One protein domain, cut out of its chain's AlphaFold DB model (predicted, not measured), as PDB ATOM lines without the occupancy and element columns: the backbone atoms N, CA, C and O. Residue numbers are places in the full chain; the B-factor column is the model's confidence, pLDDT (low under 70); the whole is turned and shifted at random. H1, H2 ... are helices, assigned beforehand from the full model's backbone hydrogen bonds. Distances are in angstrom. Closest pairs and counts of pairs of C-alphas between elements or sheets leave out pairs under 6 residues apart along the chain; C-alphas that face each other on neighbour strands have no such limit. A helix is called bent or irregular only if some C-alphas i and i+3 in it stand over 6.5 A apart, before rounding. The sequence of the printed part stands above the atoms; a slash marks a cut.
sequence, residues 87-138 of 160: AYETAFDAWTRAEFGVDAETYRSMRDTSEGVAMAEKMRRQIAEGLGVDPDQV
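AT A GLANCE: This is residues 87 to 138 of the 160 residues of an uncharacterized protein of Isoptericola sediminis (UniProt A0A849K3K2). Two helices, H1 and H3, follow each other along the long axis in a bent line, and a shorter helix, H2, crosses that axis between them. H2 and residues 113 to 118 make a loop that goes out to one side and folds back to where H3 begins near the end of H1, while residues 132 to 138 turn back beside the far end of H3. The printed part has 52 residues with three named helices, in the order H1, H2, H3, and no named strand; the class is all helix, with 36 residues in the helices. It is only just loose, close to compact, with a radius of gyration of the C-alphas of 11.9 A, and its outline is elongated, 38 by 21 by 14 A.

HOW THE PARTS SIT: H1, residues 87 to 100, is the longest helix. H2, residues 104 to 112, touches H1, and their closest C-alphas, those of Asp 93 and Ala 104, are 4.7 A apart. The lines of H1 and H2 are only just about perpendicular, at 71 degrees. H3, residues 119 to 131, only just touches H2, with 3 pairs of C-alphas within 8 A, and does so with residues 119 to 122 alone. The closest C-alphas of H2 and H3 are those of Arg 111 and Met 119, 7.3 A apart, and the two lines are about perpendicular, at 78 degrees. H1 and H3 are close but not clearly touching; their closest C-alphas, those of Phe 100 and Ala 120, are 7.2 A apart. H1 and H3 run the same way at a steep tilt of 62 degrees, with centres 19.8 A apart. In H1, H2 and H3, every O i to N i+4 pair of the backbone is within hydrogen-bond range.

IN THESE COORDINATES: H1 begins at C-alpha 87, (96.893, 65.908, 67.068), and measures 19.6 A from first to last C-alpha. H2 begins at C-alpha 104, (98.700, 73.614, 77.513), and measures 12.6 A. H3 measures 18.5 A and ends at C-alpha 131, (103.869, 78.327, 99.182). None of the three is bent or irregular.

THE WHOLE: The two C-alphas farthest apart, those of Ala 87 and Gly 132, are 38.1 A from each other, and the C-alphas of the first and last printed residues, Ala 87 and Val 138, are 32.5 A apart. The printed part has no cut. The link from H1 to H2, 3 residues, is tight; the link from H2 to H3, 6 residues, is short; no link is long. The mean pLDDT of the printed part is 74.2, with means of 85 in H1, 79 in H2 and 69 in H3. The model's confidence is under 70 in 21 residues: 112 to 125, 127 to 128, 130, and 135 to 138.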
ATOM      1  N   ALA A  87      95.623  66.611  66.926       85.31
ATOM      2  CA  ALA A  87      96.893  65.908  67.068       85.31
ATOM      3  C   ALA A  87      97.993  66.844  67.588       85.31
ATOM      4  O   ALA A  87      98.728  66.459  68.498       85.31
ATOM      5  N   TYR A  88      98.062  68.074  67.066       87.94
ATOM      6  CA  TYR A  88      98.941  69.107  67.606       87.94
ATOM      7  C   TYR A  88      98.595  69.432  69.061       87.94
ATOM      8  O   TYR A  88      99.485  69.387  69.903       87.94
ATOM      9  N   GLU A  89      97.323  69.686  69.381       88.94
ATOM     10  CA  GLU A  89      96.906  70.024  70.751       88.94
ATOM     11  C   GLU A  89      97.277  68.921  71.751       88.94
ATOM     12  O   GLU A  89      97.793  69.200  72.831       88.94
ATOM     13  N   THR A  90      97.114  67.654  71.360       88.06
ATOM     14  CA  THR A  90      97.520  66.502  72.182       88.06
ATOM     15  C   THR A  90      99.035  66.457  72.387       88.06
ATOM     16  O   THR A  90      99.510  66.211  73.496       88.06
ATOM     17  N   ALA A  91      99.815  66.686  71.328       86.56
ATOM     18  CA  ALA A  91     101.273  66.705  71.415       86.56
ATOM     19  C   ALA A  91     101.783  67.894  72.245       86.56
ATOM     20  O   ALA A  91     102.751  67.752  72.991       86.56
ATOM     21  N   PHE A  92     101.130  69.049  72.131       87.94
ATOM     22  CA  PHE A  92     101.471  70.267  72.856       87.94
ATOM     23  C   PHE A  92     101.150  70.146  74.350       87.94
ATOM     24  O   PHE A  92     101.993  70.483  75.177       87.94
ATOM     25  N   ASP A  93      99.999  69.577  74.714       88.19
ATOM     26  CA  ASP A  93      99.667  69.249  76.108       88.19
ATOM     27  C   ASP A  93     100.642  68.216  76.703       88.19
ATOM     28  O   ASP A  93     101.156  68.402  77.804       88.19
ATOM     29  N   ALA A  94     100.992  67.163  75.957       86.31
ATOM     30  CA  ALA A  94     101.970  66.177  76.419       86.31
ATOM     31  C   ALA A  94     103.367  66.787  76.633       86.31
ATOM     32  O   ALA A  94     104.038  66.472  77.618       86.31
ATOM     33  N   TRP A  95     103.801  67.662  75.721       86.38
ATOM     34  CA  TRP A  95     105.076  68.363  75.835       86.38
ATOM     35  C   TRP A  95     105.088  69.339  77.014       86.38
ATOM     36  O   TRP A  95     106.005  69.287  77.830       86.38
ATOM     37  N   THR A  96     104.060  70.181  77.153       84.31
ATOM     38  CA  THR A  96     103.972  71.161  78.251       84.31
ATOM     39  C   THR A  96     103.944  70.488  79.619       84.31
ATOM     40  O   THR A  96     104.671  70.907  80.521       84.31
ATOM     41  N   ARG A  97     103.216  69.375  79.766       82.19
ATOM     42  CA  ARG A  97     103.206  68.604  81.018       82.19
ATOM     43  C   ARG A  97     104.556  67.997  81.351       82.19
ATOM     44  O   ARG A  97     104.934  67.968  82.516       82.19
ATOM     45  N   ALA A  98     105.274  67.491  80.358       79.19
ATOM     46  CA  ALA A  98     106.552  66.842  80.604       79.19
ATOM     47  C   ALA A  98     107.692  67.835  80.855       79.19
ATOM     48  O   ALA A  98     108.521  67.589  81.724       79.19
ATOM     49  N   GLU A  99     107.727  68.940  80.112       79.69
ATOM     50  CA  GLU A  99     108.785  69.949  80.221       79.69
ATOM     51  C   GLU A  99     108.562  70.878  81.420       79.69
ATOM     52  O   GLU A  99     109.511  71.303  82.077       79.69
ATOM     53  N   PHE A 100     107.300  71.188  81.723       78.38
ATOM     54  CA  PHE A 100     106.947  72.242  82.666       78.38
ATOM     55  C   PHE A 100     105.999  71.812  83.791       78.38
ATOM     56  O   PHE A 100     105.757  72.586  84.713       78.38
ATOM     57  N   GLY A 101     105.436  70.602  83.745       79.44
ATOM     58  CA  GLY A 101     104.499  70.131  84.770       79.44
ATOM     59  C   GLY A 101     103.123  70.806  84.740       79.44
ATOM     60  O   GLY A 101     102.364  70.650  85.693       79.44
ATOM     61  N   VAL A 102     102.782  71.536  83.672       81.25
ATOM     62  CA  VAL A 102     101.489  72.228  83.509       81.25
ATOM     63  C   VAL A 102     100.794  71.801  82.219       81.25
ATOM     64  O   VAL A 102     101.445  71.314  81.299       81.25
ATOM     65  N   ASP A 103      99.480  71.997  82.135       85.56
ATOM     66  CA  ASP A 103      98.742  71.805  80.884       85.56
ATOM     67  C   ASP A 103      98.978  72.936  79.865       85.56
ATOM     68  O   ASP A 103      99.522  74.007  80.165       85.56
ATOM     69  N   ALA A 104      98.550  72.684  78.628       84.88
ATOM     70  CA  ALA A 104      98.700  73.614  77.513       84.88
ATOM     71  C   ALA A 104      98.020  74.977  77.742       84.88
ATOM     72  O   ALA A 104      98.526  76.001  77.279       84.88
ATOM     73  N   GLU A 105      96.874  75.011  78.426       85.75
ATOM     74  CA  GLU A 105      96.112  76.242  78.669       85.75
ATOM     75  C   GLU A 105      96.836  77.144  79.670       85.75
ATOM     76  O   GLU A 105      97.083  78.322  79.398       85.75
ATOM     77  N   THR A 106      97.275  76.558  80.780       82.06
ATOM     78  CA  THR A 106      98.089  77.209  81.803       82.06
ATOM     79  C   THR A 106      99.389  77.738  81.200       82.06
ATOM     80  O   THR A 106      99.771  78.886  81.437       82.06
ATOM     81  N   TYR A 107     100.045  76.934  80.355       83.25
ATOM     82  CA  TYR A 107     101.249  77.354  79.646       83.25
ATOM     83  C   TYR A 107     101.005  78.595  78.766       83.25
ATOM     84  O   TYR A 107     101.787  79.549  78.813       83.25
ATOM     85  N   ARG A 108      99.916  78.620  77.983       83.38
ATOM     86  CA  ARG A 108      99.557  79.768  77.126       83.38
ATOM     87  C   ARG A 108      99.261  81.021  77.947       83.38
ATOM     88  O   ARG A 108      99.824  82.073  77.656       83.38
ATOM     89  N   SER A 109      98.472  80.896  79.014       78.62
ATOM     90  CA  SER A 109      98.133  82.023  79.892       78.62
ATOM     91  C   SER A 109      99.382  82.706  80.464       78.62
ATOM     92  O   SER A 109      99.523  83.923  80.372       78.62
ATOM     93  N   MET A 110     100.341  81.923  80.967       72.94
ATOM     94  CA  MET A 110     101.595  82.457  81.513       72.94
ATOM     95  C   MET A 110     102.541  83.021  80.440       72.94
ATOM     96  O   MET A 110     103.375  83.893  80.726       72.94
ATOM     97  N   ARG A 111     102.481  82.502  79.206       71.44
ATOM     98  CA  ARG A 111     103.252  83.025  78.072       71.44
ATOM     99  C   ARG A 111     102.814  84.451  77.740       71.44
ATOM    100  O   ARG A 111     103.688  85.307  77.604       71.44
ATOM    101  N   ASP A 112     101.509  84.696  77.699       65.62
ATOM    102  CA  ASP A 112     100.924  85.972  77.275       65.62
ATOM    103  C   ASP A 112     101.069  87.088  78.323       65.62
ATOM    104  O   ASP A 112     101.217  88.257  77.976       65.62
ATOM    105  N   THR A 113     101.094  86.758  79.618       59.84
ATOM    106  CA  THR A 113     101.165  87.758  80.700       59.84
ATOM    107  C   THR A 113     102.565  88.297  80.987       59.84
ATOM    108  O   THR A 113     102.736  89.123  81.886       59.84
ATOM    109  N   SER A 114     103.616  87.801  80.330       51.34
ATOM    110  CA  SER A 114     104.989  88.105  80.754       51.34
ATOM    111  C   SER A 114     105.985  87.992  79.603       51.34
ATOM    112  O   SER A 114     106.630  86.956  79.417       51.34
ATOM    113  N   GLU A 115     106.145  89.074  78.843       52.91
ATOM    114  CA  GLU A 115     107.276  89.230  77.927       52.91
ATOM    115  C   GLU A 115     108.591  89.339  78.726       52.91
ATOM    116  O   GLU A 115     108.702  90.129  79.661       52.91
ATOM    117  N   GLY A 116     109.607  88.547  78.364       52.78
ATOM    118  CA  GLY A 116     110.995  88.761  78.808       52.78
ATOM    119  C   GLY A 116     111.509  87.931  79.992       52.78
ATOM    120  O   GLY A 116     112.703  87.995  80.271       52.78
ATOM    121  N   VAL A 117     110.679  87.117  80.653       60.38
ATOM    122  CA  VAL A 117     111.120  86.187  81.718       60.38
ATOM    123  C   VAL A 117     111.045  84.746  81.216       60.38
ATOM    124  O   VAL A 117     110.053  84.358  80.593       60.38
ATOM    125  N   ALA A 118     112.081  83.941  81.476       63.78
ATOM    126  CA  ALA A 118     112.095  82.529  81.097       63.78
ATOM    127  C   ALA A 118     110.942  81.778  81.788       63.78
ATOM    128  O   ALA A 118     110.702  81.958  82.977       63.78
ATOM    129  N   MET A 119     110.232  80.915  81.056       64.75
ATOM    130  CA  MET A 119     109.026  80.231  81.551       64.75
ATOM    131  C   MET A 119     109.255  79.464  82.863       64.75
ATOM    132  O   MET A 119     108.432  79.529  83.771       64.75
ATOM    133  N   ALA A 120     110.410  78.805  82.996       65.69
ATOM    134  CA  ALA A 120     110.803  78.136  84.232       65.69
ATOM    135  C   ALA A 120     110.835  79.110  85.425       65.69
ATOM    136  O   ALA A 120     110.346  78.801  86.502       65.69
ATOM    137  N   GLU A 121     111.338  80.326  85.240       65.94
ATOM    138  CA  GLU A 121     111.372  81.338  86.296       65.94
ATOM    139  C   GLU A 121     109.965  81.845  86.659       65.94
ATOM    140  O   GLU A 121     109.693  82.100  87.832       65.94
ATOM    141  N   LYS A 122     109.035  81.900  85.692       67.94
ATOM    142  CA  LYS A 122     107.619  82.214  85.963       67.94
ATOM    143  C   LYS A 122     106.984  81.169  86.878       67.94
ATOM    144  O   LYS A 122     106.344  81.522  87.865       67.94
ATOM    145  N   MET A 123     107.221  79.889  86.595       67.38
ATOM    146  CA  MET A 123     106.698  78.799  87.417       67.38
ATOM    147  C   MET A 123     107.314  78.778  88.809       67.38
ATOM    148  O   MET A 123     106.583  78.561  89.773       67.38
ATOM    149  N   ARG A 124     108.620  79.066  88.943       69.19
ATOM    150  CA  ARG A 124     109.235  79.216  90.273       69.19
ATOM    151  C   ARG A 124     108.509  80.270  91.084       69.19
ATOM    152  O   ARG A 124     108.145  79.999  92.220       69.19
ATOM    153  N   ARG A 125     108.265  81.446  90.498       69.12
ATOM    154  CA  ARG A 125     107.598  82.554  91.193       69.12
ATOM    155  C   ARG A 125     106.175  82.209  91.610       69.12
ATOM    156  O   ARG A 125     105.818  82.496  92.742       69.12
ATOM    157  N   GLN A 126     105.391  81.565  90.748       70.38
ATOM    158  CA  GLN A 126     104.012  81.208  91.088       70.38
ATOM    159  C   GLN A 126     103.933  80.120  92.169       70.38
ATOM    160  O   GLN A 126     103.110  80.214  93.076       70.38
ATOM    161  N   ILE A 127     104.798  79.103  92.105       68.06
ATOM    162  CA  ILE A 127     104.886  78.075  93.153       68.06
ATOM    163  C   ILE A 127     105.343  78.709  94.473       68.06
ATOM    164  O   ILE A 127     104.765  78.437  95.521       68.06
ATOM    165  N   ALA A 128     106.336  79.593  94.414       69.31
ATOM    166  CA  ALA A 128     106.849  80.312  95.570       69.31
ATOM    167  C   ALA A 128     105.802  81.225  96.217       69.31
ATOM    168  O   ALA A 128     105.643  81.196  97.433       69.31
ATOM    169  N   GLU A 129     105.026  81.956  95.415       75.31
ATOM    170  CA  GLU A 129     103.902  82.765  95.890       75.31
ATOM    171  C   GLU A 129     102.826  81.898  96.559       75.31
ATOM    172  O   GLU A 129     102.368  82.222  97.653       75.31
ATOM    173  N   GLY A 130     102.475  80.757  95.955       69.94
ATOM    174  CA  GLY A 130     101.500  79.820  96.523       69.94
ATOM    175  C   GLY A 130     101.957  79.147  97.824       69.94
ATOM    176  O   GLY A 130     101.124  78.818  98.667       69.94
ATOM    177  N   LEU A 131     103.266  78.959  98.004       73.06
ATOM    178  CA  LEU A 131     103.869  78.327  99.182       73.06
ATOM    179  C   LEU A 131     104.383  79.337 100.227       73.06
ATOM    180  O   LEU A 131     104.788  78.931 101.313       73.06
ATOM    181  N   GLY A 132     104.377  80.638  99.918       73.75
ATOM    182  CA  GLY A 132     104.947  81.683 100.772       73.75
ATOM    183  C   GLY A 132     106.471  81.591 100.942       73.75
ATOM    184  O   GLY A 132     106.995  82.044 101.959       73.75
ATOM    185  N   VAL A 133     107.174  80.985  99.983       76.75
ATOM    186  CA  VAL A 133     108.637  80.804  99.996       76.75
ATOM    187  C   VAL A 133     109.309  81.686  98.945       76.75
ATOM    188  O   VAL A 133     108.641  82.332  98.142       76.75
ATOM    189  N   ASP A 134     110.639  81.743  98.951       70.69
ATOM    190  CA  ASP A 134     111.403  82.473  97.936       70.69
ATOM    191  C   ASP A 134     111.452  81.674  96.605       70.69
ATOM    192  O   ASP A 134     111.702  80.464  96.642       70.69
ATOM    193  N   PRO A 135     111.235  82.305  95.429       61.34
ATOM    194  CA  PRO A 135     111.352  81.666  94.113       61.34
ATOM    195  C   PRO A 135     112.663  80.915  93.876       61.34
ATOM    196  O   PRO A 135     112.657  79.887  93.194       61.34
ATOM    197  N   ASP A 136     113.772  81.382  94.448       69.88
ATOM    198  CA  ASP A 136     115.082  80.748  94.283       69.88
ATOM    199  C   ASP A 136     115.204  79.422  95.052       69.88
ATOM    200  O   ASP A 136     116.113  78.635  94.781       69.88
ATOM    201  N   GLN A 137     114.266  79.128  95.962       65.56
ATOM    202  CA  GLN A 137     114.178  77.844  96.670       65.56
ATOM    203  C   GLN A 137     113.326  76.796  95.938       65.56
ATOM    204  O   GLN A 137     113.260  75.642  96.365       65.56
ATOM    205  N   VAL A 138     112.697  77.155  94.813       57.59
ATOM    206  CA  VAL A 138     111.901  76.226  94.001       57.59
ATOM    207  C   VAL A 138     112.793  75.542  92.958       57.59
ATOM    208  O   VAL A 138     113.107  76.090  91.897       57.59
TER     209      VAL A 138